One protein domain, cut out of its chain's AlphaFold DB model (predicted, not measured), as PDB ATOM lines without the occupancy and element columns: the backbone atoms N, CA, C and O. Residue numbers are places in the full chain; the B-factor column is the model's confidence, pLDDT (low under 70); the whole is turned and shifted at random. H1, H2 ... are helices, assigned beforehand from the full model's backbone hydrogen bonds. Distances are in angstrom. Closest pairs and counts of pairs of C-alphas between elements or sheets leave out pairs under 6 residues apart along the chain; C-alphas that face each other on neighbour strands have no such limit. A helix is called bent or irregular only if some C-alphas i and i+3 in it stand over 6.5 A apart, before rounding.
ATOM      1  N   PHE A 147      46.906  34.386  12.385       45.62
ATOM      2  CA  PHE A 147      46.190  34.676  13.638       45.62
ATOM      3  C   PHE A 147      46.196  33.521  14.655       45.62
ATOM      4  O   PHE A 147      45.731  33.693  15.784       45.62
ATOM      5  N   ASP A 148      46.765  32.365  14.308       52.50
ATOM      6  CA  ASP A 148      46.675  31.154  15.137       52.50
ATOM      7  C   ASP A 148      47.586  31.167  16.377       52.50
ATOM      8  O   ASP A 148      47.253  30.571  17.406       52.50
ATOM      9  N   GLY A 149      48.700  31.905  16.346       53.56
ATOM     10  CA  GLY A 149      49.637  31.956  17.475       53.56
ATOM     11  C   GLY A 149      49.034  32.590  18.735       53.56
ATOM     12  O   GLY A 149      49.178  32.065  19.840       53.56
ATOM     13  N   CYS A 150      48.293  33.690  18.576       58.00
ATOM     14  CA  CYS A 150      47.741  34.434  19.710       58.00
ATOM     15  C   CYS A 150      46.606  33.678  20.414       58.00
ATOM     16  O   CYS A 150      46.521  33.710  21.644       58.00
ATOM     17  N   ILE A 151      45.757  32.971  19.660       67.19
ATOM     18  CA  ILE A 151      44.637  32.198  20.212       67.19
ATOM     19  C   ILE A 151      45.162  30.994  20.998       67.19
ATOM     20  O   ILE A 151      44.720  30.762  22.124       67.19
ATOM     21  N   CYS A 152      46.156  30.279  20.463       64.75
ATOM     22  CA  CYS A 152      46.817  29.180  21.166       64.75
ATOM     23  C   CYS A 152      47.433  29.643  22.495       64.75
ATOM     24  O   CYS A 152      47.202  29.019  23.533       64.75
ATOM     25  N   CYS A 153      48.140  30.777  22.507       65.75
ATOM     26  CA  CYS A 153      48.687  31.343  23.741       65.75
ATOM     27  C   CYS A 153      47.598  31.735  24.752       65.75
ATOM     28  O   CYS A 153      47.750  31.465  25.945       65.75
ATOM     29  N   LEU A 154      46.494  32.334  24.295       70.25
ATOM     30  CA  LEU A 154      45.361  32.710  25.147       70.25
ATOM     31  C   LEU A 154      44.704  31.487  25.795       70.25
ATOM     32  O   LEU A 154      44.430  31.503  26.994       70.25
ATOM     33  N   LEU A 155      44.500  30.416  25.027       69.31
ATOM     34  CA  LEU A 155      43.926  29.165  25.522       69.31
ATOM     35  C   LEU A 155      44.839  28.484  26.545       69.31
ATOM     36  O   LEU A 155      44.356  28.041  27.587       69.31
ATOM     37  N   VAL A 156      46.154  28.457  26.303       76.81
ATOM     38  CA  VAL A 156      47.131  27.922  27.265       76.81
ATOM     39  C   VAL A 156      47.125  28.744  28.552       76.81
ATOM     40  O   VAL A 156      47.056  28.169  29.638       76.81
ATOM     41  N   CYS A 157      47.117  30.077  28.459       75.25
ATOM     42  CA  CYS A 157      47.017  30.942  29.634       75.25
ATOM     43  C   CYS A 157      45.723  30.665  30.411       75.25
ATOM     44  O   CYS A 157      45.776  30.397  31.610       75.25
ATOM     45  N   LEU A 158      44.568  30.646  29.737       76.44
ATOM     46  CA  LEU A 158      43.282  30.334  30.366       76.44
ATOM     47  C   LEU A 158      43.300  28.974  31.068       76.44
ATOM     48  O   LEU A 158      42.792  28.867  32.180       76.44
ATOM     49  N   PHE A 159      43.928  27.955  30.478       75.56
ATOM     50  CA  PHE A 159      44.036  26.627  31.082       75.56
ATOM     51  C   PHE A 159      44.920  26.629  32.339       75.56
ATOM     52  O   PHE A 159      44.543  26.056  33.366       75.56
ATOM     53  N   ILE A 160      46.061  27.325  32.293       77.00
ATOM     54  CA  ILE A 160      46.976  27.479  33.434       77.00
ATOM     55  C   ILE A 160      46.293  28.217  34.589       77.00
ATOM     56  O   ILE A 160      46.478  27.825  35.737       77.00
ATOM     57  N   PHE A 161      45.476  29.237  34.313       75.69
ATOM     58  CA  PHE A 161      44.728  29.961  35.347       75.69
ATOM     59  C   PHE A 161      43.502  29.193  35.852       75.69
ATOM     60  O   PHE A 161      43.214  29.210  37.050       75.69
ATOM     61  N   ALA A 162      42.781  28.497  34.972       76.75
ATOM     62  CA  ALA A 162      41.579  27.759  35.343       76.75
ATOM     63  C   ALA A 162      41.905  26.542  36.220       76.75
ATOM     64  O   ALA A 162      41.184  26.273  37.177       76.75
ATOM     65  N   THR A 163      43.005  25.835  35.953       80.50
ATOM     66  CA  THR A 163      43.382  24.610  36.682       80.50
ATOM     67  C   THR A 163      43.515  24.802  38.206       80.50
ATOM     68  O   THR A 163      42.861  24.061  38.947       80.50
ATOM     69  N   PRO A 164      44.280  25.779  38.736       75.25
ATOM     70  CA  PRO A 164      44.377  26.008  40.177       75.25
ATOM     71  C   PRO A 164      43.071  26.539  40.777       75.25
ATOM     72  O   PRO A 164      42.752  26.185  41.908       75.25
ATOM     73  N   VAL A 165      42.282  27.327  40.036       78.31
ATOM     74  CA  VAL A 165      40.965  27.801  40.500       78.31
ATOM     75  C   VAL A 165      39.994  26.630  40.649       78.31
ATOM     76  O   VAL A 165      39.332  26.506  41.679       78.31
ATOM     77  N   VAL A 166      39.953  25.729  39.665       79.50
ATOM     78  CA  VAL A 166      39.147  24.503  39.713       79.50
ATOM     79  C   VAL A 166      39.641  23.586  40.830       79.50
ATOM     80  O   VAL A 166      38.828  23.107  41.617       79.50
ATOM     81  N   GLY A 167      40.957  23.399  40.978       77.12
ATOM     82  CA  GLY A 167      41.542  22.627  42.077       77.12
ATOM     83  C   GLY A 167      41.203  23.206  43.455       77.12
ATOM     84  O   GLY A 167      40.834  22.469  44.370       77.12
ATOM     85  N   PHE A 168      41.245  24.532  43.601       75.00
ATOM     86  CA  PHE A 168      40.871  25.228  44.829       75.00
ATOM     87  C   PHE A 168      39.376  25.084  45.138       75.00
ATOM     88  O   PHE A 168      39.016  24.743  46.265       75.00
ATOM     89  N   LEU A 169      38.504  25.263  44.140       75.19
ATOM     90  CA  LEU A 169      37.064  25.027  44.270       75.19
ATOM     91  C   LEU A 169      36.771  23.581  44.679       75.19
ATOM     92  O   LEU A 169      35.985  23.354  45.601       75.19
ATOM     93  N   PHE A 170      37.452  22.610  44.071       78.69
ATOM     94  CA  PHE A 170      37.309  21.199  44.419       78.69
ATOM     95  C   PHE A 170      37.752  20.930  45.861       78.69
ATOM     96  O   PHE A 170      37.051  20.245  46.604       78.69
ATOM     97  N   CYS A 171      38.857  21.539  46.306       71.81
ATOM     98  CA  CYS A 171      39.313  21.496  47.698       71.81
ATOM     99  C   CYS A 171      38.296  22.106  48.677       71.81
ATOM    100  O   CYS A 171      38.066  21.548  49.752       71.81
ATOM    101  N   LEU A 172      37.650  23.221  48.323       72.94
ATOM    102  CA  LEU A 172      36.618  23.844  49.156       72.94
ATOM    103  C   LEU A 172      35.357  22.979  49.266       72.94
ATOM    104  O   LEU A 172      34.834  22.810  50.370       72.94
ATOM    105  N   ILE A 173      34.898  22.393  48.156       74.75
ATOM    106  CA  ILE A 173      33.758  21.459  48.137       74.75
ATOM    107  C   ILE A 173      34.092  20.223  48.983       74.75
ATOM    108  O   ILE A 173      33.360  19.874  49.910       74.75
ATOM    109  N   ALA A 174      35.274  19.645  48.768       71.19
ATOM    110  CA  ALA A 174      35.805  18.524  49.533       71.19
ATOM    111  C   ALA A 174      35.907  18.796  51.044       71.19
ATOM    112  O   ALA A 174      35.768  17.865  51.843       71.19
ATOM    113  N   LYS A 175      36.194  20.041  51.440       70.06
ATOM    114  CA  LYS A 175      36.278  20.468  52.843       70.06
ATOM    115  C   LYS A 175      34.896  20.654  53.471       70.06
ATOM    116  O   LYS A 175      34.759  20.400  54.666       70.06
ATOM    117  N   LYS A 176      33.881  21.062  52.697       67.81
ATOM    118  CA  LYS A 176      32.490  21.142  53.173       67.81
ATOM    119  C   LYS A 176      31.931  19.762  53.510       67.81
ATOM    120  O   LYS A 176      31.379  19.599  54.591       67.81
ATOM    121  N   GLU A 177      32.151  18.760  52.662       63.31
ATOM    122  CA  GLU A 177      31.647  17.402  52.921       63.31
ATOM    123  C   GLU A 177      32.349  16.710  54.096       63.31
ATOM    124  O   GLU A 177      31.722  15.967  54.847       63.31
ATOM    125  N   ALA A 178      33.637  16.993  54.318       55.22
ATOM    126  CA  ALA A 178      34.374  16.419  55.444       55.22
ATOM    127  C   ALA A 178      33.844  16.874  56.819       55.22
ATOM    128  O   ALA A 178      34.099  16.201  57.814       55.22
ATOM    129  N   ARG A 179      33.094  17.985  56.893       53.62
ATOM    130  CA  ARG A 179      32.468  18.447  58.143       53.62
ATOM    131  C   ARG A 179      31.130  17.768  58.456       53.62
ATOM    132  O   ARG A 179      30.655  17.927  59.571       53.62
ATOM    133  N   PHE A 285      52.560  22.004  27.871       77.69
ATOM    134  CA  PHE A 285      51.228  21.554  28.271       77.69
ATOM    135  C   PHE A 285      51.273  20.220  29.031       77.69
ATOM    136  O   PHE A 285      50.691  20.119  30.112       77.69
ATOM    137  N   PHE A 286      52.009  19.219  28.535       75.88
ATOM    138  CA  PHE A 286      52.151  17.924  29.210       75.88
ATOM    139  C   PHE A 286      52.864  18.029  30.559       75.88
ATOM    140  O   PHE A 286      52.476  17.334  31.497       75.88
ATOM    141  N   ILE A 287      53.864  18.903  30.692       77.81
ATOM    142  CA  ILE A 287      54.551  19.126  31.970       77.81
ATOM    143  C   ILE A 287      53.593  19.767  32.978       77.81
ATOM    144  O   ILE A 287      53.465  19.272  34.095       77.81
ATOM    145  N   ILE A 288      52.879  20.827  32.590       79.56
ATOM    146  CA  ILE A 288      51.942  21.521  33.485       79.56
ATOM    147  C   ILE A 288      50.790  20.594  33.881       79.56
ATOM    148  O   ILE A 288      50.471  20.472  35.065       79.56
ATOM    149  N   PHE A 289      50.199  19.896  32.909       80.25
ATOM    150  CA  PHE A 289      49.127  18.937  33.157       80.25
ATOM    151  C   PHE A 289      49.609  17.764  34.017       80.25
ATOM    152  O   PHE A 289      48.942  17.393  34.978       80.25
ATOM    153  N   GLY A 290      50.793  17.219  33.730       83.25
ATOM    154  CA  GLY A 290      51.398  16.126  34.485       83.25
ATOM    155  C   GLY A 290      51.694  16.503  35.936       83.25
ATOM    156  O   GLY A 290      51.355  15.746  36.843       83.25
ATOM    157  N   VAL A 291      52.252  17.693  36.180       80.06
ATOM    158  CA  VAL A 291      52.506  18.206  37.537       80.06
ATOM    159  C   VAL A 291      51.193  18.481  38.276       80.06
ATOM    160  O   VAL A 291      51.070  18.127  39.448       80.06
ATOM    161  N   GLY A 292      50.185  19.040  37.598       78.38
ATOM    162  CA  GLY A 292      48.849  19.243  38.165       78.38
ATOM    163  C   GLY A 292      48.164  17.927  38.549       78.38
ATOM    164  O   GLY A 292      47.632  17.802  39.655       78.38
ATOM    165  N   LEU A 293      48.235  16.919  37.677       82.19
ATOM    166  CA  LEU A 293      47.694  15.583  37.918       82.19
ATOM    167  C   LEU A 293      48.421  14.889  39.077       82.19
ATOM    168  O   LEU A 293      47.770  14.337  39.962       82.19
ATOM    169  N   LEU A 294      49.755  14.959  39.120       77.12
ATOM    170  CA  LEU A 294      50.560  14.426  40.224       77.12
ATOM    171  C   LEU A 294      50.204  15.103  41.552       77.12
ATOM    172  O   LEU A 294      50.005  14.412  42.550       77.12
ATOM    173  N   GLY A 295      50.050  16.429  41.568       77.69
ATOM    174  CA  GLY A 295      49.605  17.173  42.748       77.69
ATOM    175  C   GLY A 295      48.212  16.748  43.221       77.69
ATOM    176  O   GLY A 295      47.998  16.551  44.418       77.69
ATOM    177  N   LEU A 296      47.278  16.529  42.290       76.94
ATOM    178  CA  LEU A 296      45.934  16.032  42.590       76.94
ATOM    179  C   LEU A 296      45.973  14.605  43.153       76.94
ATOM    180  O   LEU A 296      45.312  14.334  44.154       76.94
ATOM    181  N   ILE A 297      46.786  13.712  42.584       79.56
ATOM    182  CA  ILE A 297      46.973  12.341  43.081       79.56
ATOM    183  C   ILE A 297      47.552  12.358  44.501       79.56
ATOM    184  O   ILE A 297      46.997  11.714  45.391       79.56
ATOM    185  N   VAL A 298      48.609  13.137  44.755       77.00
ATOM    186  CA  VAL A 298      49.200  13.280  46.098       77.00
ATOM    187  C   VAL A 298      48.184  13.864  47.083       77.00
ATOM    188  O   VAL A 298      48.076  13.386  48.212       77.00
ATOM    189  N   CYS A 299      47.379  14.845  46.667       73.25
ATOM    190  CA  CYS A 299      46.307  15.404  47.493       73.25
ATOM    191  C   CYS A 299      45.236  14.351  47.841       73.25
ATOM    192  O   CYS A 299      44.803  14.254  48.989       73.25
ATOM    193  N   LEU A 300      44.836  13.513  46.881       75.06
ATOM    194  CA  LEU A 300      43.878  12.432  47.120       75.06
ATOM    195  C   LEU A 300      44.441  11.347  48.048       75.06
ATOM    196  O   LEU A 300      43.717  10.888  48.932       75.06
ATOM    197  N   ILE A 301      45.715  10.970  47.889       76.44
ATOM    198  CA  ILE A 301      46.392   9.984  48.749       76.44
ATOM    199  C   ILE A 301      46.503  10.523  50.180       76.44
ATOM    200  O   ILE A 301      46.017   9.890  51.114       76.44
ATOM    201  N   THR A 302      47.031  11.738  50.350       70.81
ATOM    202  CA  THR A 302      47.176  12.370  51.674       70.81
ATOM    203  C   THR A 302      45.831  12.586  52.372       70.81
ATOM    204  O   THR A 302      45.723  12.395  53.585       70.81
ATOM    205  N   LYS A 303      44.760  12.902  51.629       68.44
ATOM    206  CA  LYS A 303      43.397  12.975  52.183       68.44
ATOM    207  C   LYS A 303      42.880  11.606  52.639       68.44
ATOM    208  O   LYS A 303      42.115  11.541  53.604       68.44
ATOM    209  N   ARG A 304      43.265  10.521  51.961       68.12
ATOM    210  CA  ARG A 304      42.897   9.150  52.340       68.12
ATOM    211  C   ARG A 304      43.564   8.755  53.660       68.12
ATOM    212  O   ARG A 304      42.874   8.266  54.551       68.12
ATOM    213  N   ASP A 305      44.841   9.088  53.826       60.69
ATOM    214  CA  ASP A 305      45.595   8.802  55.053       60.69
ATOM    215  C   ASP A 305      45.132   9.645  56.248       60.69
ATOM    216  O   ASP A 305      45.017   9.134  57.365       60.69
ATOM    217  N   ALA A 306      44.759  10.910  56.021       56.72
ATOM    218  CA  ALA A 306      44.220  11.774  57.074       56.72
ATOM    219  C   ALA A 306      42.911  11.226  57.679       56.72
ATOM    220  O   ALA A 306      42.695  11.335  58.886       56.72
ATOM    221  N   ARG A 307      42.057  10.586  56.865       58.25
ATOM    222  CA  ARG A 307      40.835   9.921  57.355       58.25
ATOM    223  C   ARG A 307      41.146   8.667  58.178       58.25
ATOM    224  O   ARG A 307      40.424   8.377  59.128       58.25
ATOM    225  N   CYS A 308      42.229   7.955  57.861       52.88
ATOM    226  CA  CYS A 308      42.658   6.776  58.613       52.88
ATOM    227  C   CYS A 308      43.283   7.138  59.970       52.88
ATOM    228  O   CYS A 308      42.979   6.485  60.969       52.88
ATOM    229  N   MET A 309      44.100   8.196  60.050       52.09
ATOM    230  CA  MET A 309      44.736   8.585  61.320       52.09
ATOM    231  C   MET A 309      43.743   9.094  62.370       52.09
ATOM    232  O   MET A 309      43.916   8.817  63.555       52.09
TER     233      MET A 309
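Overview. This is residues 147 to 179 and 285 to 309 of the 326 residues of an uncharacterized protein of Pristionchus pacificus (UniProt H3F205). Two long helices, H1 and H2, run side by side in the same direction, nearly parallel, with H2 shifted along so that the first turns of H1, residues 148 to 155, stick out alone at one end. The pair makes a rod spanning 54 by 22 by 8 A. The printed part has 58 residues, with H1 then H2 along it, and is all helix. It is only just loose, close to extended, with a radius of gyration of the C-alphas of 15.2 A.

Arrangement. H1, residues 148 to 179, touches H2, residues 285 to 309, with 4 pairs of C-alphas within 8 A. The closest C-alphas are those of Val 156 and Phe 285, 7.6 A apart. H1 touches H2 with residues 156 to 167 alone, and H2 touches H1 with residues 285 to 296 alone. Their lines stand at a shallow tilt of 4 degrees, the same way. Residues 147 to 155 stand free. In H2 every O i to N i+4 pair is within hydrogen-bond range; in H1, 25 of 28 are.

Along the chain. H1 runs 47.0 A from C-alpha 148 at (46.675, 31.154, 15.137). It is neither bent nor irregular, but only just: C-alphas 161 and 164 are 6.3 A apart. H2 runs 36.1 A to C-alpha 309 at (44.736, 8.585, 61.320).

Size, cuts and confidence. The C-alphas farthest apart, of Phe 147 and Met 309, are 54.4 A apart. Residues 180 to 284 are not printed, and C-alphas 179 and 285 are 35.4 A apart across this cut. Mean pLDDT of the printed part is 71.0; residues 147 to 153, 155, 176 to 179 and 303 to 309 are under 70.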